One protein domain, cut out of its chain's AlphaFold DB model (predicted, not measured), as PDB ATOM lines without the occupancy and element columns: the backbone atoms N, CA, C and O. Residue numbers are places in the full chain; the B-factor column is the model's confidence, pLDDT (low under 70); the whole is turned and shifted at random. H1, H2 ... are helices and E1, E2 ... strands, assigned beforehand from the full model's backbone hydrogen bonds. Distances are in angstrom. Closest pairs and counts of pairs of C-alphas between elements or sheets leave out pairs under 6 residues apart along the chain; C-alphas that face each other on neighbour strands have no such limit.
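Overview. This is residues 7 to 160 of the 214 residues of the protein "PDDEXK_1 domain-containing protein" of Acidobacteria bacterium (UniProt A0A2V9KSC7). A strongly twisted sheet of five strands, E1, E4, E5, E6 and E7, curls round one helix, H2, while the small hairpin of E2 and E3 packs on H2 through E2. The long helix H1 leads into the sheet's edge strand E1 as an arm whose residues 7 to 14 stick out, and the last helix, H3, meets H2 near residues 111 to 112. The printed part has 154 residues with three named helices and seven named strands, in the order H1, E1, E2, E3, E4, E5, H2, E6, E7, H3; the class is mixed, helices and strands. The large sheet is mixed, in the order E1, E4, E5, E6, E7, and the sheet of E2 and E3 is antiparallel. The whole is compact, with a radius of gyration of the C-alphas of 16.2 A and spans of 52 by 37 by 35 A.

Arrangement. Start with H1, residues 7 to 30, which touches no helix and is not on the large sheet, though only just, with 4 pairs of C-alphas within 10 A. A tight link takes you to E1, residues 34 to 43, which bends by 60 degrees at residue 40. Its neighbour is E4, residues 70 to 78, antiparallel at 159 degrees; look at N 37 and O 75, 2.9 A apart and within hydrogen-bond range. Before E4 come E2, residues 60 to 62, and E3, residues 66 to 68, an antiparallel hairpin with N 60 and O 68 at 2.9 A. E3 runs on into E4 across a break of 1 residue, at 94 degrees. E4 forms a hairpin with E5, residues 84 to 90, antiparallel, with N 76 and O 85 at 2.9 A. After E5 comes H2, residues 109 to 121, and then E6, residues 125 to 132, the parallel neighbour of E5 at 19 degrees, with N 88 and O 129 at 2.8 A. E5, H2 and E6 make a strand-helix-strand unit, two parallel neighbour strands with a helix between, and its crossover is right-handed. H2 is on the large sheet, in two layers, with helix on one face; its closest C-alphas to E6 are those of Pro 110 and Gly 128, 4.1 A apart. The closest C-alphas of E2 and H2 are those of Ala 60 and Val 116, at 6.2 A. E6 forms a hairpin with E7, residues 141 to 145, with N 130 and O 142 at 2.9 A. Last comes H3, residues 148 to 160, which touches H2 with residues 150 to 154 alone, closest at the C-alphas of Ala 150 and Val 111, 6.6 A; the tilt is steep at 68 degrees, only just short of about perpendicular, opposite ways. Every O i to N i+4 pair is within hydrogen-bond range in H2 and H3, and 19 of 20 are in H1.

Along the chain. Find C-alpha 7 at (43.362, 24.816, 130.656); from there H1 runs 34.6 A to Ile 30. E1 covers 22.6 A, E4 23.3 A, E5 19.5 A and E6 20.3 A, while E2 and E3 cover 6.4 A each and E7 12.6 A. H2 begins at C-alpha 109, (24.636, 55.882, 130.287), and runs 17.3 A. H3 runs 18.2 A and ends at C-alpha 160, (20.085, 65.643, 143.280).

Size, cuts and confidence. The two C-alphas farthest apart are those of Gln 7 and Asn 64, at 53.3 A. The printed part has no cut. Look for its long links at residues 44 to 59 and 91 to 108. The mean pLDDT of the printed part is 95.1, and no printed residue is under 70.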
ATOM      1  N   GLN A   7      44.707  25.288 130.974       92.19
ATOM      2  CA  GLN A   7      43.362  24.816 130.656       92.19
ATOM      3  C   GLN A   7      42.299  25.871 130.977       92.19
ATOM      4  O   GLN A   7      41.367  26.021 130.194       92.19
ATOM      5  N   ILE A   8      42.475  26.641 132.059       91.25
ATOM      6  CA  ILE A   8      41.576  27.753 132.395       91.25
ATOM      7  C   ILE A   8      41.635  28.798 131.285       91.25
ATOM      8  O   ILE A   8      40.604  29.170 130.745       91.25
ATOM      9  N   TRP A   9      42.841  29.192 130.859       91.69
ATOM     10  CA  TRP A   9      42.994  30.124 129.737       91.69
ATOM     11  C   TRP A   9      42.290  29.630 128.469       91.69
ATOM     12  O   TRP A   9      41.576  30.389 127.824       91.69
ATOM     13  N   LYS A  10      42.476  28.353 128.108       92.62
ATOM     14  CA  LYS A  10      41.828  27.772 126.925       92.62
ATOM     15  C   LYS A  10      40.303  27.810 127.034       92.62
ATOM     16  O   LYS A  10      39.668  28.177 126.053       92.62
ATOM     17  N   SER A  11      39.744  27.465 128.196       92.31
ATOM     18  CA  SER A  11      38.296  27.511 128.433       92.31
ATOM     19  C   SER A  11      37.752  28.929 128.281       92.31
ATOM     20  O   SER A  11      36.862  29.144 127.471       92.31
ATOM     21  N   GLU A  12      38.357  29.910 128.956       92.06
ATOM     22  CA  GLU A  12      37.931  31.318 128.897       92.06
ATOM     23  C   GLU A  12      37.975  31.874 127.462       92.06
ATOM     24  O   GLU A  12      37.099  32.623 127.034       92.06
ATOM     25  N   ILE A  13      38.985  31.482 126.676       94.06
ATOM     26  CA  ILE A  13      39.077  31.866 125.263       94.06
ATOM     27  C   ILE A  13      37.972  31.210 124.422       94.06
ATOM     28  O   ILE A  13      37.440  31.858 123.517       94.06
ATOM     29  N   GLU A  14      37.619  29.949 124.678       95.38
ATOM     30  CA  GLU A  14      36.496  29.297 123.989       95.38
ATOM     31  C   GLU A  14      35.140  29.892 124.385       95.38
ATOM     32  O   GLU A  14      34.279  30.059 123.515       95.38
ATOM     33  N   ASP A  15      34.970  30.294 125.642       93.75
ATOM     34  CA  ASP A  15      33.766  30.977 126.116       93.75
ATOM     35  C   ASP A  15      33.606  32.332 125.409       93.75
ATOM     36  O   ASP A  15      32.569  32.596 124.797       93.75
ATOM     37  N   LEU A  16      34.678  33.132 125.337       94.62
ATOM     38  CA  LEU A  16      34.691  34.385 124.570       94.62
ATOM     39  C   LEU A  16      34.384  34.166 123.082       94.62
ATOM     40  O   LEU A  16      33.633  34.931 122.476       94.62
ATOM     41  N   ARG A  17      34.943  33.119 122.461       96.38
ATOM     42  CA  ARG A  17      34.635  32.774 121.061       96.38
ATOM     43  C   ARG A  17      33.169  32.403 120.882       96.38
ATOM     44  O   ARG A  17      32.580  32.736 119.852       96.38
ATOM     45  N   THR A  18      32.594  31.693 121.842       96.25
ATOM     46  CA  THR A  18      31.186  31.291 121.828       96.25
ATOM     47  C   THR A  18      30.277  32.509 121.933       96.25
ATOM     48  O   THR A  18      29.395  32.664 121.083       96.25
ATOM     49  N   ASP A  19      30.563  33.412 122.871       96.62
ATOM     50  CA  ASP A  19      29.854  34.683 123.033       96.62
ATOM     51  C   ASP A  19      29.917  35.529 121.754       96.62
ATOM     52  O   ASP A  19      28.880  35.939 121.229       96.62
ATOM     53  N   LEU A  20      31.109  35.713 121.175       95.69
ATOM     54  CA  LEU A  20      31.284  36.486 119.940       95.69
ATOM     55  C   LEU A  20      30.514  35.889 118.757       95.69
ATOM     56  O   LEU A  20      29.890  36.626 117.994       95.69
ATOM     57  N   ARG A  21      30.519  34.561 118.594       96.44
ATOM     58  CA  ARG A  21      29.744  33.890 117.534       96.44
ATOM     59  C   ARG A  21      28.243  34.058 117.747       96.44
ATOM     60  O   ARG A  21      27.516  34.268 116.778       96.44
ATOM     61  N   GLY A  22      27.772  33.932 118.986       96.00
ATOM     62  CA  GLY A  22      26.366  34.130 119.327       96.00
ATOM     63  C   GLY A  22      25.919  35.565 119.068       96.00
ATOM     64  O   GLY A  22      24.915  35.783 118.390       96.00
ATOM     65  N   TRP A  23      26.716  36.535 119.508       96.19
ATOM     66  CA  TRP A  23      26.448  37.951 119.306       96.19
ATOM     67  C   TRP A  23      26.488  38.347 117.824       96.19
ATOM     68  O   TRP A  23      25.562  39.001 117.348       96.19
ATOM     69  N   ALA A  24      27.466  37.862 117.051       94.88
ATOM     70  CA  ALA A  24      27.549  38.119 115.611       94.88
ATOM     71  C   ALA A  24      26.290  37.666 114.848       94.88
ATOM     72  O   ALA A  24      25.858  38.340 113.914       94.88
ATOM     73  N   ARG A  25      25.653  36.560 115.262       95.38
ATOM     74  CA  ARG A  25      24.372  36.129 114.674       95.38
ATOM     75  C   ARG A  25      23.246  37.124 114.949       95.38
ATOM     76  O   ARG A  25      22.437  37.359 114.057       95.38
ATOM     77  N   GLN A  26      23.205  37.724 116.139       94.06
ATOM     78  CA  GLN A  26      22.228  38.772 116.448       94.06
ATOM     79  C   GLN A  26      22.474  40.025 115.608       94.06
ATOM     80  O   GLN A  26      21.526  40.581 115.056       94.06
ATOM     81  N   LEU A  27      23.742  40.427 115.439       92.81
ATOM     82  CA  LEU A  27      24.116  41.592 114.627       92.81
ATOM     83  C   LEU A  27      23.600  41.493 113.189       92.81
ATOM     84  O   LEU A  27      23.137  42.490 112.649       92.81
ATOM     85  N   VAL A  28      23.576  40.300 112.587       93.06
ATOM     86  CA  VAL A  28      22.996  40.103 111.244       93.06
ATOM     87  C   VAL A  28      21.516  40.490 111.191       93.06
ATOM     88  O   VAL A  28      21.066  41.037 110.187       93.06
ATOM     89  N   SER A  29      20.749  40.208 112.247       92.75
ATOM     90  CA  SER A  29      19.340  40.607 112.322       92.75
ATOM     91  C   SER A  29      19.207  42.105 112.576       92.75
ATOM     92  O   SER A  29      18.434  42.777 111.903       92.75
ATOM     93  N   ILE A  30      19.987  42.630 113.520       92.44
ATOM     94  CA  ILE A  30      19.954  44.035 113.939       92.44
ATOM     95  C   ILE A  30      20.337  44.968 112.784       92.44
ATOM     96  O   ILE A  30      19.660  45.965 112.531       92.44
ATOM     97  N   HIS A  31      21.389  44.615 112.043       92.69
ATOM     98  CA  HIS A  31      21.917  45.432 110.954       92.69
ATOM     99  C   HIS A  31      21.005  45.497 109.725       92.69
ATOM    100  O   HIS A  31      21.304  46.236 108.788       92.69
ATOM    101  N   ARG A  32      19.874  44.778 109.725       93.50
ATOM    102  CA  ARG A  32      18.803  44.987 108.741       93.50
ATOM    103  C   ARG A  32      18.101  46.330 108.914       93.50
ATOM    104  O   ARG A  32      17.545  46.830 107.948       93.50
ATOM    105  N   GLU A  33      18.126  46.899 110.115       96.94
ATOM    106  CA  GLU A  33      17.438  48.157 110.434       96.94
ATOM    107  C   GLU A  33      18.400  49.245 110.905       96.94
ATOM    108  O   GLU A  33      18.170  50.420 110.627       96.94
ATOM    109  N   TRP A  34      19.491  48.867 111.574       98.06
ATOM    110  CA  TRP A  34      20.418  49.797 112.215       98.06
ATOM    111  C   TRP A  34      21.838  49.609 111.692       98.06
ATOM    112  O   TRP A  34      22.438  48.555 111.864       98.06
ATOM    113  N   LEU A  35      22.382  50.629 111.036       97.94
ATOM    114  CA  LEU A  35      23.733  50.598 110.487       97.94
ATOM    115  C   LEU A  35      24.713  51.269 111.454       97.94
ATOM    116  O   LEU A  35      24.490  52.433 111.794       97.94
ATOM    117  N   PRO A  36      25.804  50.601 111.865       97.56
ATOM    118  CA  PRO A  36      26.842  51.240 112.662       97.56
ATOM    119  C   PRO A  36      27.530  52.332 111.838       97.56
ATOM    120  O   PRO A  36      27.974  52.080 110.717       97.56
ATOM    121  N   ILE A  37      27.604  53.543 112.392       97.94
ATOM    122  CA  ILE A  37      28.226  54.703 111.734       97.94
ATOM    123  C   ILE A  37      29.417  55.265 112.511       97.94
ATOM    124  O   ILE A  37      30.327  55.796 111.883       97.94
ATOM    125  N   HIS A  38      29.443  55.094 113.838       98.25
ATOM    126  CA  HIS A  38      30.589  55.441 114.681       98.25
ATOM    127  C   HIS A  38      30.842  54.364 115.727       98.25
ATOM    128  O   HIS A  38      29.894  53.769 116.242       98.25
ATOM    129  N   SER A  39      32.108  54.160 116.077       97.44
ATOM    130  CA  SER A  39      32.527  53.216 117.118       97.44
ATOM    131  C   SER A  39      33.620  53.821 117.985       97.44
ATOM    132  O   SER A  39      34.565  54.389 117.439       97.44
ATOM    133  N   GLU A  40      33.539  53.653 119.305       97.62
ATOM    134  CA  GLU A  40      34.471  54.284 120.254       97.62
ATOM    135  C   GLU A  40      34.545  55.811 120.048       97.62
ATOM    136  O   GLU A  40      35.631  56.403 119.981       97.62
ATOM    137  N   TYR A  41      33.370  56.438 119.903       98.25
ATOM    138  CA  TYR A  41      33.219  57.868 119.637       98.25
ATOM    139  C   TYR A  41      33.476  58.668 120.913       98.25
ATOM    140  O   TYR A  41      32.639  58.724 121.818       98.25
ATOM    141  N   ALA A  42      34.654  59.278 120.998       98.12
ATOM    142  CA  ALA A  42      35.119  59.977 122.185       98.12
ATOM    143  C   ALA A  42      34.784  61.475 122.172       98.12
ATOM    144  O   ALA A  42      34.784  62.136 121.134       98.12
ATOM    145  N   PHE A  43      34.548  62.014 123.365       98.12
ATOM    146  CA  PHE A  43      34.340  63.434 123.632       98.12
ATOM    147  C   PHE A  43      35.019  63.801 124.958       98.12
ATOM    148  O   PHE A  43      34.903  63.077 125.948       98.12
ATOM    149  N   GLY A  44      35.768  64.903 125.002       97.50
ATOM    150  CA  GLY A  44      36.484  65.337 126.209       97.50
ATOM    151  C   GLY A  44      37.646  64.421 126.628       97.50
ATOM    152  O   GLY A  44      38.067  64.453 127.787       97.50
ATOM    153  N   LEU A  45      38.134  63.565 125.721       96.50
ATOM    154  CA  LEU A  45      39.214  62.605 125.966       96.50
ATOM    155  C   LEU A  45      40.373  62.802 124.984       96.50
ATOM    156  O   LEU A  45      40.219  63.378 123.909       96.50
ATOM    157  N   LEU A  46      41.541  62.263 125.343       92.38
ATOM    158  CA  LEU A  46      42.679  62.192 124.431       92.38
ATOM    159  C   LEU A  46      42.341  61.311 123.224       92.38
ATOM    160  O   LEU A  46      41.868  60.178 123.371       92.38
ATOM    161  N   LEU A  47      42.622  61.838 122.036       93.31
ATOM    162  CA  LEU A  47      42.414  61.134 120.778       93.31
ATOM    163  C   LEU A  47      43.576  60.181 120.487       93.31
ATOM    164  O   LEU A  47      44.716  60.405 120.893       93.31
ATOM    165  N   GLY A  48      43.279  59.102 119.768       89.50
ATOM    166  CA  GLY A  48      44.264  58.103 119.377       89.50
ATOM    167  C   GLY A  48      43.725  57.173 118.294       89.50
ATOM    168  O   GLY A  48      42.537  57.215 117.988       89.50
ATOM    169  N   PRO A  49      44.566  56.284 117.741       90.50
ATOM    170  CA  PRO A  49      44.220  55.461 116.574       90.50
ATOM    171  C   PRO A  49      43.100  54.440 116.827       90.50
ATOM    172  O   PRO A  49      42.610  53.826 115.890       90.50
ATOM    173  N   LYS A  50      42.718  54.226 118.092       90.81
ATOM    174  CA  LYS A  50      41.618  53.339 118.495       90.81
ATOM    175  C   LYS A  50      40.279  54.067 118.676       90.81
ATOM    176  O   LYS A  50      39.327  53.439 119.121       90.81
ATOM    177  N   ARG A  51      40.227  55.379 118.441       94.38
ATOM    178  CA  ARG A  51      39.013  56.193 118.569       94.38
ATOM    179  C   ARG A  51      38.396  56.441 117.207       94.38
ATOM    180  O   ARG A  51      39.107  56.424 116.202       94.38
ATOM    181  N   ASP A  52      37.098  56.721 117.201       97.25
ATOM    182  CA  ASP A  52      36.427  57.179 115.990       97.25
ATOM    183  C   ASP A  52      37.147  58.422 115.429       97.25
ATOM    184  O   ASP A  52      37.436  59.338 116.211       97.25
ATOM    185  N   PRO A  53      37.431  58.507 114.117       95.31
ATOM    186  CA  PRO A  53      38.075  59.675 113.520       95.31
ATOM    187  C   PRO A  53      37.316  60.993 113.722       95.31
ATOM    188  O   PRO A  53      37.934  62.054 113.656       95.31
ATOM    189  N   GLN A  54      36.003  60.940 113.963       95.88
ATOM    190  CA  GLN A  54      35.167  62.113 114.236       95.88
ATOM    191  C   GLN A  54      35.043  62.441 115.732       95.88
ATOM    192  O   GLN A  54      34.326  63.367 116.105       95.88
ATOM    193  N   SER A  55      35.763  61.721 116.595       96.88
ATOM    194  CA  SER A  55      35.845  62.032 118.023       96.88
ATOM    195  C   SER A  55      36.374  63.448 118.274       96.88
ATOM    196  O   SER A  55      37.221  63.961 117.543       96.88
ATOM    197  N   SER A  56      35.939  64.054 119.376       93.50
ATOM    198  CA  SER A  56      36.322  65.409 119.773       93.50
ATOM    199  C   SER A  56      37.145  65.408 121.068       93.50
ATOM    200  O   SER A  56      36.785  64.727 122.028       93.50
ATOM    201  N   PRO A  57      38.225  66.204 121.171       95.06
ATOM    202  CA  PRO A  57      38.924  66.391 122.440       95.06
ATOM    203  C   PRO A  57      38.152  67.315 123.398       95.06
ATOM    204  O   PRO A  57      38.488  67.391 124.578       95.06
ATOM    205  N   SER A  58      37.127  68.019 122.909       96.31
ATOM    206  CA  SER A  58      36.298  68.926 123.701       96.31
ATOM    207  C   SER A  58      35.189  68.171 124.424       96.31
ATOM    208  O   SER A  58      34.602  67.233 123.883       96.31
ATOM    209  N   GLU A  59      34.880  68.604 125.644       97.69
ATOM    210  CA  GLU A  59      33.751  68.084 126.413       97.69
ATOM    211  C   GLU A  59      32.414  68.394 125.731       97.69
ATOM    212  O   GLU A  59      32.246  69.431 125.081       97.69
ATOM    213  N   ALA A  60      31.446  67.505 125.923       97.50
ATOM    214  CA  ALA A  60      30.072  67.747 125.517       97.50
ATOM    215  C   ALA A  60      29.354  68.558 126.600       97.50
ATOM    216  O   ALA A  60      29.503  68.273 127.788       97.50
ATOM    217  N   VAL A  61      28.553  69.543 126.190       97.31
ATOM    218  CA  VAL A  61      27.717  70.336 127.100       97.31
ATOM    219  C   VAL A  61      26.253  70.073 126.780       97.31
ATOM    220  O   VAL A  61      25.776  70.445 125.704       97.31
ATOM    221  N   ILE A  62      25.549  69.436 127.715       95.88
ATOM    222  CA  ILE A  62      24.130  69.073 127.601       95.88
ATOM    223  C   ILE A  62      23.320  69.657 128.767       95.88
ATOM    224  O   ILE A  62      23.882  70.249 129.688       95.88
ATOM    225  N   LEU A  63      21.989  69.516 128.722       92.38
ATOM    226  CA  LEU A  63      21.069  69.855 129.821       92.38
ATOM    227  C   LEU A  63      21.246  71.269 130.418       92.38
ATOM    228  O   LEU A  63      20.930  71.487 131.586       92.38
ATOM    229  N   ASN A  64      21.669  72.239 129.599       84.25
ATOM    230  CA  ASN A  64      21.951  73.632 129.975       84.25
ATOM    231  C   ASN A  64      23.135  73.826 130.940       84.25
ATOM    232  O   ASN A  64      23.099  74.719 131.779       84.25
ATOM    233  N   GLY A  65      24.205  73.039 130.792       91.06
ATOM    234  CA  GLY A  65      25.482  73.320 131.463       91.06
ATOM    235  C   GLY A  65      26.225  72.095 131.981       91.06
ATOM    236  O   GLY A  65      27.385  72.218 132.368       91.06
ATOM    237  N   LEU A  66      25.604  70.913 131.943       95.38
ATOM    238  CA  LEU A  66      26.256  69.672 132.340       95.38
ATOM    239  C   LEU A  66      27.372  69.339 131.346       95.38
ATOM    240  O   LEU A  66      27.115  69.023 130.181       95.38
ATOM    241  N   ARG A  67      28.612  69.414 131.828       97.25
ATOM    242  CA  ARG A  67      29.822  69.084 131.074       97.25
ATOM    243  C   ARG A  67      30.149  67.611 131.256       97.25
ATOM    244  O   ARG A  67      30.289  67.138 132.381       97.25
ATOM    245  N   LEU A  68      30.286  66.892 130.151       97.56
ATOM    246  CA  LEU A  68      30.587  65.467 130.142       97.56
ATOM    247  C   LEU A  68      31.819  65.186 129.287       97.56
ATOM    248  O   LEU A  68      32.028  65.788 128.232       97.56
ATOM    249  N   ARG A  69      32.583  64.186 129.722       98.00
ATOM    250  CA  ARG A  69      33.615  63.514 128.930       98.00
ATOM    251  C   ARG A  69      33.372  62.011 128.946       98.00
ATOM    252  O   ARG A  69      32.902  61.478 129.952       98.00
ATOM    253  N   GLY A  70      33.707  61.326 127.863       97.44
ATOM    254  CA  GLY A  70      33.455  59.898 127.729       97.44
ATOM    255  C   GLY A  70      33.721  59.364 126.329       97.44
ATOM    256  O   GLY A  70      34.302  60.039 125.480       97.44
ATOM    257  N   SER A  71      33.306  58.119 126.117       97.94
ATOM    258  CA  SER A  71      33.337  57.437 124.827       97.94
ATOM    259  C   SER A  71      32.043  56.654 124.674       97.94
ATOM    260  O   SER A  71      31.675  55.926 125.592       97.94
ATOM    261  N   ILE A  72      31.354  56.839 123.554       98.50
ATOM    262  CA  ILE A  72      30.160  56.072 123.199       98.50
ATOM    263  C   ILE A  72      30.632  54.836 122.436       98.50
ATOM    264  O   ILE A  72      31.328  54.980 121.427       98.50
ATOM    265  N   ASP A  73      30.276  53.638 122.909       98.06
ATOM    266  CA  ASP A  73      30.754  52.388 122.304       98.06
ATOM    267  C   ASP A  73      30.357  52.301 120.827       98.06
ATOM    268  O   ASP A  73      31.197  52.006 119.974       98.06
ATOM    269  N   LEU A  74      29.084  52.576 120.521       98.50
ATOM    270  CA  LEU A  74      28.556  52.513 119.166       98.50
ATOM    271  C   LEU A  74      27.424  53.521 118.944       98.50
ATOM    272  O   LEU A  74      26.527  53.669 119.775       98.50
ATOM    273  N   ILE A  75      27.449  54.176 117.785       98.69
ATOM    274  CA  ILE A  75      26.351  55.002 117.276       98.69
ATOM    275  C   ILE A  75      25.869  54.380 115.974       98.69
ATOM    276  O   ILE A  75      26.664  54.086 115.075       98.69
ATOM    277  N   GLU A  76      24.560  54.191 115.870       98.62
ATOM    278  CA  GLU A  76      23.925  53.541 114.732       98.62
ATOM    279  C   GLU A  76      22.864  54.451 114.123       98.62
ATOM    280  O   GLU A  76      22.156  55.170 114.828       98.62
ATOM    281  N   ARG A  77      22.729  54.392 112.800       98.56
ATOM    282  CA  ARG A  77      21.710  55.100 112.028       98.56
ATOM    283  C   ARG A  77      20.622  54.131 111.603       98.56
ATOM    284  O   ARG A  77      20.927  53.052 111.096       98.56
ATOM    285  N   HIS A  78      19.363  54.523 111.751       98.38
ATOM    286  CA  HIS A  78      18.272  53.739 111.186       98.38
ATOM    287  C   HIS A  78      18.296  53.805 109.651       98.38
ATOM    288  O   HIS A  78      18.499  54.871 109.075       98.38
ATOM    289  N   GLN A  79      18.056  52.690 108.963       97.25
ATOM    290  CA  GLN A  79      18.181  52.629 107.500       97.25
ATOM    291  C   GLN A  79      17.167  53.505 106.755       97.25
ATOM    292  O   GLN A  79      17.486  54.063 105.709       97.25
ATOM    293  N   THR A  80      15.943  53.613 107.274       96.94
ATOM    294  CA  THR A  80      14.827  54.292 106.584       96.94
ATOM    295  C   THR A  80      14.283  55.514 107.318       96.94
ATOM    296  O   THR A  80      13.469  56.248 106.768       96.94
ATOM    297  N   ARG A  81      14.700  55.730 108.567       97.31
ATOM    298  CA  ARG A  81      14.219  56.821 109.421       97.31
ATOM    299  C   ARG A  81      15.417  57.704 109.706       97.31
ATOM    300  O   ARG A  81      16.496  57.182 109.963       97.31
ATOM    301  N   ASP A  82      15.240  59.016 109.677       97.19
ATOM    302  CA  ASP A  82      16.343  59.949 109.920       97.19
ATOM    303  C   ASP A  82      16.611  60.128 111.422       97.19
ATOM    304  O   ASP A  82      16.449  61.200 111.999       97.19
ATOM    305  N   VAL A  83      16.956  59.025 112.086       98.38
ATOM    306  CA  VAL A  83      17.215  58.960 113.526       98.38
ATOM    307  C   VAL A  83      18.425  58.083 113.816       98.38
ATOM    308  O   VAL A  83      18.745  57.144 113.078       98.38
ATOM    309  N   LEU A  84      19.077  58.392 114.928       98.75
ATOM    310  CA  LEU A  84      20.178  57.630 115.488       98.75
ATOM    311  C   LEU A  84      19.727  56.835 116.714       98.75
ATOM    312  O   LEU A  84      18.708  57.132 117.341       98.75
ATOM    313  N   ARG A  85      20.542  55.862 117.101       98.50
ATOM    314  CA  ARG A  85      20.563  55.307 118.453       98.50
ATOM    315  C   ARG A  85      22.001  55.168 118.927       98.50
ATOM    316  O   ARG A  85      22.919  55.077 118.109       98.50
ATOM    317  N   VAL A  86      22.187  55.123 120.237       98.62
ATOM    318  CA  VAL A  86      23.479  54.786 120.847       98.62
ATOM    319  C   VAL A  86      23.383  53.418 121.499       98.62
ATOM    320  O   VAL A  86      22.376  53.111 122.130       98.62
ATOM    321  N   THR A  87      24.419  52.604 121.366       98.31
ATOM    322  CA  THR A  87      24.473  51.260 121.941       98.31
ATOM    323  C   THR A  87      25.675  51.160 122.865       98.31
ATOM    324  O   THR A  87      26.781  51.535 122.488       98.31
ATOM    325  N   ASP A  88      25.443  50.654 124.070       97.69
ATOM    326  CA  ASP A  88      26.448  50.332 125.075       97.69
ATOM    327  C   ASP A  88      26.509  48.804 125.233       97.69
ATOM    328  O   ASP A  88      25.490  48.126 125.424       97.69
ATOM    329  N   HIS A  89      27.709  48.243 125.078       97.00
ATOM    330  CA  HIS A  89      27.911  46.801 125.071       97.00
ATOM    331  C   HIS A  89      28.187  46.301 126.485       97.00
ATOM    332  O   HIS A  89      29.199  46.611 127.116       97.00
ATOM    333  N   LYS A  90      27.302  45.442 126.982       95.50
ATOM    334  CA  LYS A  90      27.424  44.820 128.295       95.50
ATOM    335  C   LYS A  90      27.829  43.363 128.155       95.50
ATOM    336  O   LYS A  90      27.181  42.567 127.486       95.50
ATOM    337  N   THR A  91      28.879  42.973 128.870       95.06
ATOM    338  CA  THR A  91      29.285  41.564 128.955       95.06
ATOM    339  C   THR A  91      28.642  40.837 130.135       95.06
ATOM    340  O   THR A  91      28.817  39.631 130.271       95.06
ATOM    341  N   GLY A  92      27.937  41.542 131.026       91.81
ATOM    342  CA  GLY A  92      27.305  40.989 132.228       91.81
ATOM    343  C   GLY A  92      26.011  40.209 131.968       91.81
ATOM    344  O   GLY A  92      25.612  39.988 130.826       91.81
ATOM    345  N   ARG A  93      25.340  39.796 133.052       92.75
ATOM    346  CA  ARG A  93      23.964  39.279 132.975       92.75
ATOM    347  C   ARG A  93      23.003  40.431 132.705       92.75
ATOM    348  O   ARG A  93      23.165  41.501 133.290       92.75
ATOM    349  N   ALA A  94      21.997  40.182 131.875       91.31
ATOM    350  CA  ALA A  94      20.882  41.101 131.733       91.31
ATOM    351  C   ALA A  94      20.062  41.138 133.036       91.31
ATOM    352  O   ALA A  94      19.923  40.100 133.696       91.31
ATOM    353  N   PRO A  95      19.532  42.305 133.436       86.19
ATOM    354  CA  PRO A  95      18.599  42.387 134.545       86.19
ATOM    355  C   PRO A  95      17.320  41.620 134.200       86.19
ATOM    356  O   PRO A  95      16.935  41.515 133.036       86.19
ATOM    357  N   GLN A  96      16.647  41.085 135.221       84.12
ATOM    358  CA  GLN A  96      15.403  40.332 135.030       84.12
ATOM    359  C   GLN A  96      14.291  41.198 134.418       84.12
ATOM    360  O   GLN A  96      13.441  40.691 133.691       84.12
ATOM    361  N   GLN A  97      14.306  42.497 134.714       84.88
ATOM    362  CA  GLN A  97      13.415  43.494 134.134       84.88
ATOM    363  C   GLN A  97      14.268  44.524 133.403       84.88
ATOM    364  O   GLN A  97      15.282  44.978 133.937       84.88
ATOM    365  N   ALA A  98      13.873  44.871 132.179       82.31
ATOM    366  CA  ALA A  98      14.547  45.928 131.441       82.31
ATOM    367  C   ALA A  98      14.400  47.246 132.219       82.31
ATOM    368  O   ALA A  98      13.280  47.578 132.616       82.31
ATOM    369  N   PRO A  99      15.498  47.985 132.458       82.94
ATOM    370  CA  PRO A  99      15.398  49.288 133.090       82.94
ATOM    371  C   PRO A  99      14.601  50.213 132.176       82.94
ATOM    372  O   PRO A  99      14.811  50.231 130.960       82.94
ATOM    373  N   ALA A 100      13.697  50.986 132.763       85.25
ATOM    374  CA  ALA A 100      13.182  52.164 132.098       85.25
ATOM    375  C   ALA A 100      14.138  53.329 132.403       85.25
ATOM    376  O   ALA A 100      14.919  53.264 133.343       85.25
ATOM    377  N   TRP A 101      14.150  54.347 131.543       88.88
ATOM    378  CA  TRP A 101      14.887  55.609 131.713       88.88
ATOM    379  C   TRP A 101      16.184  55.554 132.540       88.88
ATOM    380  O   TRP A 101      17.241  55.333 131.952       88.88
ATOM    381  N   VAL A 102      16.113  55.797 133.860       92.62
ATOM    382  CA  VAL A 102      17.284  55.868 134.751       92.62
ATOM    383  C   VAL A 102      17.385  54.704 135.740       92.62
ATOM    384  O   VAL A 102      18.397  54.614 136.438       92.62
ATOM    385  N   GLY A 103      16.387  53.817 135.822       89.62
ATOM    386  CA  GLY A 103      16.434  52.590 136.622       89.62
ATOM    387  C   GLY A 103      16.792  52.833 138.089       89.62
ATOM    388  O   GLY A 103      17.764  52.265 138.582       89.62
ATOM    389  N   GLY A 104      16.088  53.745 138.761       90.00
ATOM    390  CA  GLY A 104      16.378  54.138 140.146       90.00
ATOM    391  C   GLY A 104      17.674  54.942 140.320       90.00
ATOM    392  O   GLY A 104      18.229  54.990 141.417       90.00
ATOM    393  N   GLY A 105      18.190  55.530 139.236       91.56
ATOM    394  CA  GLY A 105      19.472  56.239 139.202       91.56
ATOM    395  C   GLY A 105      20.682  55.345 138.906       91.56
ATOM    396  O   GLY A 105      21.814  55.823 138.954       91.56
ATOM    397  N   GLU A 106      20.475  54.064 138.591       90.62
ATOM    398  CA  GLU A 106      21.557  53.101 138.336       90.62
ATOM    399  C   GLU A 106      21.924  52.975 136.851       90.62
ATOM    400  O   GLU A 106      22.998  52.471 136.514       90.62
ATOM    401  N   VAL A 107      21.059  53.443 135.946       93.19
ATOM    402  CA  VAL A 107      21.206  53.269 134.494       93.19
ATOM    403  C   VAL A 107      21.203  54.625 133.798       93.19
ATOM    404  O   VAL A 107      20.212  55.062 133.232       93.19
ATOM    405  N   LEU A 108      22.337  55.324 133.842       95.75
ATOM    406  CA  LEU A 108      22.425  56.699 133.326       95.75
ATOM    407  C   LEU A 108      23.010  56.787 131.911       95.75
ATOM    408  O   LEU A 108      22.688  57.706 131.159       95.75
ATOM    409  N   GLN A 109      23.876  55.835 131.541       95.88
ATOM    410  CA  GLN A 109      24.636  55.882 130.287       95.88
ATOM    411  C   GLN A 109      23.755  55.991 129.032       95.88
ATOM    412  O   GLN A 109      24.055  56.857 128.216       95.88
ATOM    413  N   PRO A 110      22.666  55.210 128.862       97.06
ATOM    414  CA  PRO A 110      21.865  55.258 127.637       97.06
ATOM    415  C   PRO A 110      21.279  56.646 127.359       97.06
ATOM    416  O   PRO A 110      21.358  57.140 126.235       97.06
ATOM    417  N   VAL A 111      20.755  57.306 128.398       97.44
ATOM    418  CA  VAL A 111      20.184  58.654 128.280       97.44
ATOM    419  C   VAL A 111      21.291  59.695 128.099       97.44
ATOM    420  O   VAL A 111      21.228  60.487 127.162       97.44
ATOM    421  N   LEU A 112      22.334  59.680 128.940       97.88
ATOM    422  CA  LEU A 112      23.426  60.660 128.860       97.88
ATOM    423  C   LEU A 112      24.163  60.594 127.518       97.88
ATOM    424  O   LEU A 112      24.392  61.628 126.895       97.88
ATOM    425  N   TYR A 113      24.515  59.396 127.049       98.31
ATOM    426  CA  TYR A 113      25.196  59.229 125.766       98.31
ATOM    427  C   TYR A 113      24.291  59.558 124.589       98.31
ATOM    428  O   TYR A 113      24.776  60.145 123.627       98.31
ATOM    429  N   GLY A 114      22.992  59.264 124.667       98.06
ATOM    430  CA  GLY A 114      22.062  59.665 123.619       98.06
ATOM    431  C   GLY A 114      21.963  61.189 123.492       98.06
ATOM    432  O   GLY A 114      22.093  61.714 122.390       98.06
ATOM    433  N   LEU A 115      21.860  61.916 124.612       98.00
ATOM    434  CA  LEU A 115      21.851  63.387 124.611       98.00
ATOM    435  C   LEU A 115      23.176  63.979 124.115       98.00
ATOM    436  O   LEU A 115      23.185  64.980 123.397       98.00
ATOM    437  N   VAL A 116      24.308  63.367 124.479       98.31
ATOM    438  CA  VAL A 116      25.624  63.775 123.971       98.31
ATOM    439  C   VAL A 116      25.729  63.543 122.464       98.31
ATOM    440  O   VAL A 116      26.151  64.450 121.751       98.31
ATOM    441  N   ALA A 117      25.340  62.367 121.968       98.19
ATOM    442  CA  ALA A 117      25.370  62.062 120.540       98.19
ATOM    443  C   ALA A 117      24.472  63.018 119.747       98.19
ATOM    444  O   ALA A 117      24.924  63.574 118.749       98.19
ATOM    445  N   GLU A 118      23.254  63.287 120.223       97.56
ATOM    446  CA  GLU A 118      22.343  64.246 119.590       97.56
ATOM    447  C   GLU A 118      22.961  65.649 119.525       97.56
ATOM    448  O   GLU A 118      22.964  66.291 118.472       97.56
ATOM    449  N   LYS A 119      23.577  66.099 120.627       97.00
ATOM    450  CA  LYS A 119      24.249  67.400 120.699       97.00
ATOM    451  C   LYS A 119      25.445  67.510 119.754       97.00
ATOM    452  O   LYS A 119      25.629  68.563 119.146       97.00
ATOM    453  N   LEU A 120      26.286  66.479 119.689       96.81
ATOM    454  CA  LEU A 120      27.539  66.511 118.930       96.81
ATOM    455  C   LEU A 120      27.333  66.262 117.435       96.81
ATOM    456  O   LEU A 120      28.046  66.850 116.628       96.81
ATOM    457  N   LEU A 121      26.366  65.418 117.070       96.75
ATOM    458  CA  LEU A 121      26.097  65.054 115.678       96.75
ATOM    459  C   LEU A 121      24.996  65.907 115.040       96.75
ATOM    460  O   LEU A 121      24.819  65.860 113.826       96.75
ATOM    461  N   GLY A 122      24.246  66.678 115.835       96.31
ATOM    462  CA  GLY A 122      23.145  67.507 115.342       96.31
ATOM    463  C   GLY A 122      22.000  66.695 114.730       96.31
ATOM    464  O   GLY A 122      21.231  67.230 113.933       96.31
ATOM    465  N   GLN A 123      21.896  65.409 115.073       97.38
ATOM    466  CA  GLN A 123      20.896  64.485 114.550       97.38
ATOM    467  C   GLN A 123      20.147  63.828 115.706       97.38
ATOM    468  O   GLN A 123      20.758  63.416 116.690       97.38
ATOM    469  N   LYS A 124      18.823  63.707 115.560       98.12
ATOM    470  CA  LYS A 124      17.949  63.161 116.598       98.12
ATOM    471  C   LYS A 124      18.360  61.744 116.997       98.12
ATOM    472  O   LYS A 124      18.472  60.873 116.131       98.12
ATOM    473  N   VAL A 125      18.493  61.496 118.296       98.50
ATOM    474  CA  VAL A 125      18.710  60.162 118.861       98.50
ATOM    475  C   VAL A 125      17.395  59.656 119.447       98.50
ATOM    476  O   VAL A 125      16.823  60.244 120.356       98.50
ATOM    477  N   GLU A 126      16.889  58.547 118.920       98.00
ATOM    478  CA  GLU A 126      15.633  57.943 119.367       98.00
ATOM    479  C   GLU A 126      15.795  57.148 120.663       98.00
ATOM    480  O   GLU A 126      14.888  57.127 121.496       98.00
ATOM    481  N   SER A 127      16.913  56.441 120.824       97.88
ATOM    482  CA  SER A 127      17.102  55.546 121.964       97.88
ATOM    483  C   SER A 127      18.566  55.335 122.326       97.88
ATOM    484  O   SER A 127      19.464  55.432 121.486       97.88
ATOM    485  N   GLY A 128      18.783  55.031 123.601       97.94
ATOM    486  CA  GLY A 128      19.997  54.394 124.086       97.94
ATOM    487  C   GLY A 128      19.716  52.919 124.360       97.94
ATOM    488  O   GLY A 128      18.678  52.585 124.928       97.94
ATOM    489  N   VAL A 129      20.614  52.030 123.958       97.25
ATOM    490  CA  VAL A 129      20.430  50.579 124.034       97.25
ATOM    491  C   VAL A 129      21.530  49.957 124.879       97.25
ATOM    492  O   VAL A 129      22.710  50.169 124.626       97.25
ATOM    493  N   LEU A 130      21.144  49.136 125.854       97.00
ATOM    494  CA  LEU A 130      22.053  48.207 126.522       97.00
ATOM    495  C   LEU A 130      22.018  46.875 125.772       97.00
ATOM    496  O   LEU A 130      20.976  46.215 125.739       97.00
ATOM    497  N   SER A 131      23.140  46.479 125.176       96.50
ATOM    498  CA  SER A 131      23.270  45.248 124.389       96.50
ATOM    499  C   SER A 131      24.095  44.221 125.159       96.50
ATOM    500  O   SER A 131      25.292  44.406 125.361       96.50
ATOM    501  N   TYR A 132      23.468  43.141 125.630       96.88
ATOM    502  CA  TYR A 132      24.116  42.132 126.472       96.88
ATOM    503  C   TYR A 132      24.788  41.046 125.626       96.88
ATOM    504  O   TYR A 132      24.200  40.007 125.358       96.88
ATOM    505  N   CYS A 133      26.036  41.251 125.215       96.12
ATOM    506  CA  CYS A 133      26.721  40.508 124.145       96.12
ATOM    507  C   CYS A 133      27.226  39.096 124.504       96.12
ATOM    508  O   CYS A 133      28.155  38.604 123.869       96.12
ATOM    509  N   THR A 134      26.668  38.447 125.525       96.50
ATOM    510  CA  THR A 134      27.152  37.146 126.022       96.50
ATOM    511  C   THR A 134      26.012  36.152 126.196       96.50
ATOM    512  O   THR A 134      24.856  36.541 126.381       96.50
ATOM    513  N   GLN A 135      26.334  34.858 126.223       94.94
ATOM    514  CA  GLN A 135      25.390  33.779 126.500       94.94
ATOM    515  C   GLN A 135      24.718  33.965 127.865       94.94
ATOM    516  O   GLN A 135      23.505  33.800 127.981       94.94
ATOM    517  N   ARG A 136      25.475  34.372 128.894       94.31
ATOM    518  CA  ARG A 136      24.919  34.690 130.225       94.31
ATOM    519  C   ARG A 136      24.024  35.933 130.223       94.31
ATOM    520  O   ARG A 136      23.164  36.067 131.088       94.31
ATOM    521  N   GLY A 137      24.255  36.844 129.284       94.06
ATOM    522  CA  GLY A 137      23.407  37.997 129.008       94.06
ATOM    523  C   GLY A 137      22.190  37.661 128.141       94.06
ATOM    524  O   GLY A 137      21.360  38.531 127.901       94.06
ATOM    525  N   GLY A 138      22.087  36.418 127.655       95.38
ATOM    526  CA  GLY A 138      21.014  35.966 126.773       95.38
ATOM    527  C   GLY A 138      20.983  36.672 125.419       95.38
ATOM    528  O   GLY A 138      19.979  36.573 124.722       95.38
ATOM    529  N   TYR A 139      22.043  37.402 125.054       95.62
ATOM    530  CA  TYR A 139      22.058  38.288 123.887       95.62
ATOM    531  C   TYR A 139      20.925  39.331 123.875       95.62
ATOM    532  O   TYR A 139      20.508  39.790 122.812       95.62
ATOM    533  N   ALA A 140      20.408  39.683 125.058       94.69
ATOM    534  CA  ALA A 140      19.270  40.576 125.212       94.69
ATOM    535  C   ALA A 140      19.615  42.024 124.839       94.69
ATOM    536  O   ALA A 140      20.756  42.468 124.983       94.69
ATOM    537  N   GLN A 141      18.596  42.781 124.430       94.44
ATOM    538  CA  GLN A 141      18.670  44.233 124.289       94.44
ATOM    539  C   GLN A 141      17.624  44.899 125.169       94.44
ATOM    540  O   GLN A 141      16.468  44.479 125.190       94.44
ATOM    541  N   ALA A 142      18.031  45.956 125.861       94.62
ATOM    542  CA  ALA A 142      17.127  46.853 126.564       94.62
ATOM    543  C   ALA A 142      17.251  48.247 125.948       94.62
ATOM    544  O   ALA A 142      18.266  48.919 126.130       94.62
ATOM    545  N   ALA A 143      16.233  48.649 125.188       95.38
ATOM    546  CA  ALA A 143      16.151  49.975 124.595       95.38
ATOM    547  C   ALA A 143      15.444  50.939 125.552       95.38
ATOM    548  O   ALA A 143      14.356  50.653 126.049       95.38
ATOM    549  N   ILE A 144      16.057  52.096 125.770       95.56
ATOM    550  CA  ILE A 144      15.520  53.199 126.558       95.56
ATOM    551  C   ILE A 144      15.232  54.339 125.591       95.56
ATOM    552  O   ILE A 144      16.145  54.890 124.974       95.56
ATOM    553  N   ALA A 145      13.951  54.670 125.443       95.69
ATOM    554  CA  ALA A 145      13.517  55.760 124.582       95.69
ATOM    555  C   ALA A 145      14.023  57.104 125.121       95.69
ATOM    556  O   ALA A 145      13.861  57.411 126.307       95.69
ATOM    557  N   LEU A 146      14.607  57.903 124.233       96.00
ATOM    558  CA  LEU A 146      14.940  59.293 124.502       96.00
ATOM    559  C   LEU A 146      13.725  60.198 124.276       96.00
ATOM    560  O   LEU A 146      12.747  59.838 123.619       96.00
ATOM    561  N   GLY A 147      13.798  61.391 124.858       94.19
ATOM    562  CA  GLY A 147      12.765  62.417 124.798       94.19
ATOM    563  C   GLY A 147      12.595  63.114 126.141       94.19
ATOM    564  O   GLY A 147      13.307  62.826 127.106       94.19
ATOM    565  N   GLU A 148      11.598  63.992 126.218       94.69
ATOM    566  CA  GLU A 148      11.371  64.867 127.371       94.69
ATOM    567  C   GLU A 148      11.278  64.099 128.699       94.69
ATOM    568  O   GLU A 148      11.881  64.488 129.697       94.69
ATOM    569  N   ALA A 149      10.593  62.951 128.710       93.88
ATOM    570  CA  ALA A 149      10.492  62.118 129.904       93.88
ATOM    571  C   ALA A 149      11.868  61.631 130.395       93.88
ATOM    572  O   ALA A 149      12.156  61.722 131.592       93.88
ATOM    573  N   ALA A 150      12.717  61.136 129.489       94.25
ATOM    574  CA  ALA A 150      14.065  60.673 129.817       94.25
ATOM    575  C   ALA A 150      14.936  61.832 130.321       94.25
ATOM    576  O   ALA A 150      15.614  61.694 131.339       94.25
ATOM    577  N   GLU A 151      14.850  62.988 129.657       95.00
ATOM    578  CA  GLU A 151      15.559  64.216 130.026       95.00
ATOM    579  C   GLU A 151      15.183  64.728 131.419       95.00
ATOM    580  O   GLU A 151      16.059  65.075 132.210       95.00
ATOM    581  N   GLN A 152      13.894  64.743 131.758       95.00
ATOM    582  CA  GLN A 152      13.427  65.154 133.085       95.00
ATOM    583  C   GLN A 152      13.965  64.232 134.187       95.00
ATOM    584  O   GLN A 152      14.361  64.696 135.255       95.00
ATOM    585  N   ARG A 153      14.005  62.919 133.929       95.62
ATOM    586  CA  ARG A 153      14.466  61.917 134.903       95.62
ATOM    587  C   ARG A 153      15.968  62.006 135.118       95.62
ATOM    588  O   ARG A 153      16.406  62.041 136.263       95.62
ATOM    589  N   ILE A 154      16.751  62.119 134.043       96.25
ATOM    590  CA  ILE A 154      18.198  62.306 134.182       96.25
ATOM    591  C   ILE A 154      18.524  63.650 134.837       96.25
ATOM    592  O   ILE A 154      19.405  63.697 135.689       96.25
ATOM    593  N   ARG A 155      17.774  64.720 134.535       95.94
ATOM    594  CA  ARG A 155      17.923  66.015 135.211       95.94
ATOM    595  C   ARG A 155      17.676  65.889 136.712       95.94
ATOM    596  O   ARG A 155      18.513  66.323 137.484       95.94
ATOM    597  N   CYS A 156      16.612  65.198 137.123       95.69
ATOM    598  CA  CYS A 156      16.342  64.950 138.539       95.69
ATOM    599  C   CYS A 156      17.506  64.235 139.250       95.69
ATOM    600  O   CYS A 156      17.856  64.607 140.371       95.69
ATOM    601  N   VAL A 157      18.140  63.250 138.599       96.50
ATOM    602  CA  VAL A 157      19.332  62.574 139.142       96.50
ATOM    603  C   VAL A 157      20.506  63.544 139.277       96.50
ATOM    604  O   VAL A 157      21.138  63.588 140.329       96.50
ATOM    605  N   ILE A 158      20.797  64.317 138.229       95.94
ATOM    606  CA  ILE A 158      21.928  65.253 138.204       95.94
ATOM    607  C   ILE A 158      21.751  66.365 139.238       95.94
ATOM    608  O   ILE A 158      22.668  66.584 140.022       95.94
ATOM    609  N   ASP A 159      20.577  66.991 139.300       95.31
ATOM    610  CA  ASP A 159      20.271  68.052 140.266       95.31
ATOM    611  C   ASP A 159      20.395  67.520 141.705       95.31
ATOM    612  O   ASP A 159      20.995  68.160 142.561       95.31
ATOM    613  N   THR A 160      19.934  66.288 141.962       95.19
ATOM    614  CA  THR A 160      20.085  65.643 143.280       95.19
ATOM    615  C   THR A 160      21.556  65.438 143.662       95.19
ATOM    616  O   THR A 160      21.921  65.592 144.828       95.19
TER     617      THR A 160